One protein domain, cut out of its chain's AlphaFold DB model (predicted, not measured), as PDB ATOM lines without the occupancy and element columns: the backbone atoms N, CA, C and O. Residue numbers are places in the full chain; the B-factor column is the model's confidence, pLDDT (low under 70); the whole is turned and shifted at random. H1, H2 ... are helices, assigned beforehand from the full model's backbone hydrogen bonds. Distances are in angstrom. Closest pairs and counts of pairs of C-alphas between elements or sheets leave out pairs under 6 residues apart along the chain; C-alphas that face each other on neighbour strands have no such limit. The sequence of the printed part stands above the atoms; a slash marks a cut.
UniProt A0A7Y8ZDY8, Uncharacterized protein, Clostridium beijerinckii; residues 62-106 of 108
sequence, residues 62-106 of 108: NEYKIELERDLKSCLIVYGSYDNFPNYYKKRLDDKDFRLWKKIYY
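AT A GLANCE: This is residues 62 to 106 of the 108 residues of an uncharacterized protein of Clostridium beijerinckii (UniProt A0A7Y8ZDY8). An open, flattened loop: the long helix H1 makes one side, residues 80 to 86 turn the chain, and the short helices H2 and H3 run back as the other side, leaving a gap between the sides. The printed part has 45 residues with three named helices, H1, H2, H3 in that order, no named strand, and is all helix. It is only just compact, close to loose, with a radius of gyration of the C-alphas of 11.1 A, and only just elongated, spanning 31 by 19 by 11 A.

IN THESE COORDINATES: H1, residues 62 to 79, begins at C-alpha 62 (52.477, 48.171, 12.352) and is 25.5 A long. H2 is residues 87 to 92, 8.6 A. H3, residues 95 to 104, 14.4 A, ends at C-alpha 104 (41.530, 58.715, 9.763).

HOW THE PARTS SIT: H1 and H2 are near each other, with 6 pairs of C-alphas within 10 A. H2 and H3 are close but not clearly touching; their closest C-alphas, Lys 91 and Asp 97, are 6.8 A apart, at a steep tilt of 56 degrees, the same way. H1 and H3 are apart. In H1, H2 and H3 every O i to N i+4 pair is within hydrogen-bond range.

THE WHOLE: The C-alphas farthest apart, Gly 80 and Lys 103, are 31.7 A apart. The printed part has no cut and no long link. Residue 104 is under 70 in pLDDT.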
ATOM      1  N   ASN A  62      51.644  48.915  11.416       87.81
ATOM      2  CA  ASN A  62      52.477  48.171  12.352       87.81
ATOM      3  C   ASN A  62      52.464  48.813  13.742       87.81
ATOM      4  O   ASN A  62      52.308  48.094  14.723       87.81
ATOM      5  N   GLU A  63      52.562  50.141  13.821       87.88
ATOM      6  CA  GLU A  63      52.449  50.880  15.086       87.88
ATOM      7  C   GLU A  63      51.090  50.633  15.746       87.88
ATOM      8  O   GLU A  63      51.049  50.197  16.895       87.88
ATOM      9  N   TYR A  64      50.002  50.745  14.979       87.19
ATOM     10  CA  TYR A  64      48.655  50.460  15.472       87.19
ATOM     11  C   TYR A  64      48.512  49.044  16.033       87.19
ATOM     12  O   TYR A  64      47.925  48.843  17.094       87.19
ATOM     13  N   LYS A  65      49.056  48.037  15.337       88.06
ATOM     14  CA  LYS A  65      49.027  46.646  15.813       88.06
ATOM     15  C   LYS A  65      49.792  46.482  17.125       88.06
ATOM     16  O   LYS A  65      49.290  45.825  18.031       88.06
ATOM     17  N   ILE A  66      50.969  47.098  17.237       91.38
ATOM     18  CA  ILE A  66      51.786  47.055  18.457       91.38
ATOM     19  C   ILE A  66      51.038  47.706  19.627       91.38
ATOM     20  O   ILE A  66      51.029  47.153  20.727       91.38
ATOM     21  N   GLU A  67      50.405  48.861  19.412       88.75
ATOM     22  CA  GLU A  67      49.598  49.522  20.442       88.75
ATOM     23  C   GLU A  67      48.387  48.682  20.842       88.75
ATOM     24  O   GLU A  67      48.155  48.466  22.030       88.75
ATOM     25  N   LEU A  68      47.662  48.135  19.865       87.94
ATOM     26  CA  LEU A  68      46.508  47.278  20.117       87.94
ATOM     27  C   LEU A  68      46.893  46.052  20.953       87.94
ATOM     28  O   LEU A  68      46.199  45.711  21.908       87.94
ATOM     29  N   GLU A  69      48.019  45.408  20.640       89.88
ATOM     30  CA  GLU A  69      48.535  44.276  21.414       89.88
ATOM     31  C   GLU A  69      48.922  44.666  22.845       89.88
ATOM     32  O   GLU A  69      48.658  43.911  23.785       89.88
ATOM     33  N   ARG A  70      49.540  45.839  23.037       89.88
ATOM     34  CA  ARG A  70      49.881  46.362  24.371       89.88
ATOM     35  C   ARG A  70      48.631  46.634  25.202       89.88
ATOM     36  O   ARG A  70      48.580  46.242  26.370       89.88
ATOM     37  N   ASP A  71      47.624  47.251  24.598       87.44
ATOM     38  CA  ASP A  71      46.351  47.550  25.250       87.44
ATOM     39  C   ASP A  71      45.606  46.264  25.615       87.44
ATOM     40  O   ASP A  71      45.129  46.126  26.743       87.44
ATOM     41  N   LEU A  72      45.567  45.289  24.703       88.81
ATOM     42  CA  LEU A  72      44.970  43.976  24.943       88.81
ATOM     43  C   LEU A  72      45.642  43.247  26.105       88.81
ATOM     44  O   LEU A  72      44.945  42.770  26.999       88.81
ATOM     45  N   LYS A  73      46.979  43.194  26.128       91.44
ATOM     46  CA  LYS A  73      47.740  42.586  27.232       91.44
ATOM     47  C   LYS A  73      47.430  43.265  28.561       91.44
ATOM     48  O   LYS A  73      47.175  42.583  29.548       91.44
ATOM     49  N   SER A  74      47.402  44.595  28.575       90.44
ATOM     50  CA  SER A  74      47.086  45.371  29.778       90.44
ATOM     51  C   SER A  74      45.666  45.087  30.269       90.44
ATOM     52  O   SER A  74      45.451  44.857  31.457       90.44
ATOM     53  N   CYS A  75      44.693  45.017  29.358       87.75
ATOM     54  CA  CYS A  75      43.313  44.684  29.700       87.75
ATOM     55  C   CYS A  75      43.172  43.239  30.196       87.75
ATOM     56  O   CYS A  75      42.450  42.996  31.156       87.75
ATOM     57  N   LEU A  76      43.882  42.281  29.597       91.81
ATOM     58  CA  LEU A  76      43.908  40.889  30.058       91.81
ATOM     59  C   LEU A  76      44.457  40.773  31.484       91.81
ATOM     60  O   LEU A  76      43.879  40.055  32.289       91.81
ATOM     61  N   ILE A  77      45.516  41.514  31.818       93.12
ATOM     62  CA  ILE A  77      46.076  41.542  33.179       93.12
ATOM     63  C   ILE A  77      45.050  42.077  34.189       93.12
ATOM     64  O   ILE A  77      44.935  41.542  35.287       93.12
ATOM     65  N   VAL A  78      44.297  43.118  33.822       92.94
ATOM     66  CA  VAL A  78      43.342  43.778  34.728       92.94
ATOM     67  C   VAL A  78      42.037  42.992  34.879       92.94
ATOM     68  O   VAL A  78      41.516  42.877  35.985       92.94
ATOM     69  N   TYR A  79      41.489  42.468  33.782       90.44
ATOM     70  CA  TYR A  79      40.141  41.885  33.745       90.44
ATOM     71  C   TYR A  79      40.132  40.349  33.671       90.44
ATOM     72  O   TYR A  79      39.068  39.731  33.777       90.44
ATOM     73  N   GLY A  80      41.293  39.719  33.471       90.31
ATOM     74  CA  GLY A  80      41.496  38.266  33.424       90.31
ATOM     75  C   GLY A  80      40.987  37.579  32.152       90.31
ATOM     76  O   GLY A  80      41.631  36.665  31.648       90.31
ATOM     77  N   SER A  81      39.853  38.023  31.607       88.88
ATOM     78  CA  SER A  81      39.238  37.488  30.389       88.88
ATOM     79  C   SER A  81      38.671  38.606  29.519       88.88
ATOM     80  O   SER A  81      38.279  39.665  30.013       88.88
ATOM     81  N   TYR A  82      38.574  38.334  28.217       83.38
ATOM     82  CA  TYR A  82      37.942  39.213  27.238       83.38
ATOM     83  C   TYR A  82      36.468  39.510  27.559       83.38
ATOM     84  O   TYR A  82      35.989  40.627  27.352       83.38
ATOM     85  N   ASP A  83      35.750  38.539  28.128       86.12
ATOM     86  CA  ASP A  83      34.332  38.693  28.475       86.12
ATOM     87  C   ASP A  83      34.108  39.797  29.511       86.12
ATOM     88  O   ASP A  83      33.098  40.504  29.465       86.12
ATOM     89  N   ASN A  84      35.106  40.028  30.362       89.31
ATOM     90  CA  ASN A  84      35.081  41.031  31.418       89.31
ATOM     91  C   ASN A  84      35.514  42.424  30.936       89.31
ATOM     92  O   ASN A  84      35.534  43.368  31.726       89.31
ATOM     93  N   PHE A  85      35.868  42.586  29.657       88.81
ATOM     94  CA  PHE A  85      36.323  43.879  29.156       88.81
ATOM     95  C   PHE A  85      35.180  44.903  29.146       88.81
ATOM     96  O   PHE A  85      34.070  44.598  28.688       88.81
ATOM     97  N   PRO A  86      35.454  46.157  29.545       86.56
ATOM     98  CA  PRO A  86      34.533  47.258  29.322       86.56
ATOM     99  C   PRO A  86      34.169  47.403  27.840       86.56
ATOM    100  O   PRO A  86      35.013  47.235  26.955       86.56
ATOM    101  N   ASN A  87      32.925  47.810  27.567       84.56
ATOM    102  CA  ASN A  87      32.406  47.981  26.203       84.56
ATOM    103  C   ASN A  87      33.286  48.879  25.323       84.56
ATOM    104  O   ASN A  87      33.358  48.671  24.116       84.56
ATOM    105  N   TYR A  88      33.976  49.853  25.922       79.94
ATOM    106  CA  TYR A  88      34.935  50.703  25.221       79.94
ATOM    107  C   TYR A  88      36.046  49.893  24.529       79.94
ATOM    108  O   TYR A  88      36.294  50.085  23.341       79.94
ATOM    109  N   TYR A  89      36.668  48.947  25.240       79.50
ATOM    110  CA  TYR A  89      37.746  48.118  24.696       79.50
ATOM    111  C   TYR A  89      37.227  47.099  23.684       79.50
ATOM    112  O   TYR A  89      37.846  46.910  22.641       79.50
ATOM    113  N   LYS A  90      36.055  46.506  23.942       82.38
ATOM    114  CA  LYS A  90      35.397  45.587  22.997       82.38
ATOM    115  C   LYS A  90      35.080  46.270  21.668       82.38
ATOM    116  O   LYS A  90      35.310  45.700  20.610       82.38
ATOM    117  N   LYS A  91      34.605  47.517  21.716       81.19
ATOM    118  CA  LYS A  91      34.296  48.305  20.519       81.19
ATOM    119  C   LYS A  91      35.548  48.636  19.702       81.19
ATOM    120  O   LYS A  91      35.513  48.560  18.485       81.19
ATOM    121  N   ARG A  92      36.671  48.922  20.366       75.94
ATOM    122  CA  ARG A  92      37.956  49.195  19.700       75.94
ATOM    123  C   ARG A  92      38.488  48.001  18.896       75.94
ATOM    124  O   ARG A  92      39.278  48.190  17.977       75.94
ATOM    125  N   LEU A  93      38.051  46.792  19.243       78.38
ATOM    126  CA  LEU A  93      38.398  45.540  18.566       78.38
ATOM    127  C   LEU A  93      37.391  45.154  17.477       78.38
ATOM    128  O   LEU A  93      37.597  44.165  16.781       78.38
ATOM    129  N   ASP A  94      36.318  45.929  17.320       81.06
ATOM    130  CA  ASP A  94      35.337  45.754  16.259       81.06
ATOM    131  C   ASP A  94      35.923  46.210  14.910       81.06
ATOM    132  O   ASP A  94      36.544  47.275  14.787       81.06
ATOM    133  N   ASP A  95      35.653  45.436  13.860       75.81
ATOM    134  CA  ASP A  95      36.024  45.728  12.473       75.81
ATOM    135  C   ASP A  95      35.564  47.119  12.030       75.81
ATOM    136  O   ASP A  95      36.204  47.777  11.199       75.81
ATOM    137  N   LYS A  96      34.433  47.589  12.565       80.62
ATOM    138  CA  LYS A  96      33.899  48.915  12.253       80.62
ATOM    139  C   LYS A  96      34.812  50.038  12.747       80.62
ATOM    140  O   LYS A  96      35.049  50.989  11.995       80.62
ATOM    141  N   ASP A  97      35.332  49.927  13.967       77.38
ATOM    142  CA  ASP A  97      36.253  50.917  14.527       77.38
ATOM    143  C   ASP A  97      37.628  50.810  13.854       77.38
ATOM    144  O   ASP A  97      38.218  51.843  13.543       77.38
ATOM    145  N   PHE A  98      38.082  49.609  13.475       80.81
ATOM    146  CA  PHE A  98      39.301  49.450  12.670       80.81
ATOM    147  C   PHE A  98      39.194  50.121  11.289       80.81
ATOM    148  O   PHE A  98      40.116  50.813  10.845       80.81
ATOM    149  N   ARG A  99      38.055  49.982  10.594       79.50
ATOM    150  CA  ARG A  99      37.809  50.678   9.313       79.50
ATOM    151  C   ARG A  99      37.793  52.194   9.481       79.50
ATOM    152  O   ARG A  99      38.311  52.909   8.621       79.50
ATOM    153  N   LEU A 100      37.196  52.682  10.568       75.19
ATOM    154  CA  LEU A 100      37.181  54.105  10.896       75.19
ATOM    155  C   LEU A 100      38.596  54.609  11.191       75.19
ATOM    156  O   LEU A 100      39.004  55.634  10.648       75.19
ATOM    157  N   TRP A 101      39.359  53.855  11.979       83.06
ATOM    158  CA  TRP A 101      40.751  54.141  12.278       83.06
ATOM    159  C   TRP A 101      41.589  54.227  10.996       83.06
ATOM    160  O   TRP A 101      42.233  55.245  10.741       83.06
ATOM    161  N   LYS A 102      41.481  53.223  10.117       81.56
ATOM    162  CA  LYS A 102      42.204  53.170   8.838       81.56
ATOM    163  C   LYS A 102      41.880  54.354   7.926       81.56
ATOM    164  O   LYS A 102      42.711  54.775   7.131       81.56
ATOM    165  N   LYS A 103      40.669  54.904   8.020       76.31
ATOM    166  CA  LYS A 103      40.267  56.088   7.253       76.31
ATOM    167  C   LYS A 103      40.905  57.379   7.781       76.31
ATOM    168  O   LYS A 103      41.098  58.308   7.001       76.31
ATOM    169  N   ILE A 104      41.171  57.461   9.084       68.69
ATOM    170  CA  ILE A 104      41.530  58.715   9.763       68.69
ATOM    171  C   ILE A 104      43.032  58.796  10.074       68.69
ATOM    172  O   ILE A 104      43.628  59.854   9.883       68.69
ATOM    173  N   TYR A 105      43.642  57.700  10.528       74.12
ATOM    174  CA  TYR A 105      44.971  57.710  11.152       74.12
ATOM    175  C   TYR A 105      46.045  56.968  10.346       74.12
ATOM    176  O   TYR A 105      47.231  57.252  10.513       74.12
ATOM    177  N   TYR A 106      45.649  56.065   9.442       77.31
ATOM    178  CA  TYR A 106      46.586  55.231   8.687       77.31
ATOM    179  C   TYR A 106      47.486  56.047   7.751       77.31
ATOM    180  O   TYR A 106      47.017  56.804   6.893       77.31
TER     181      TYR A 106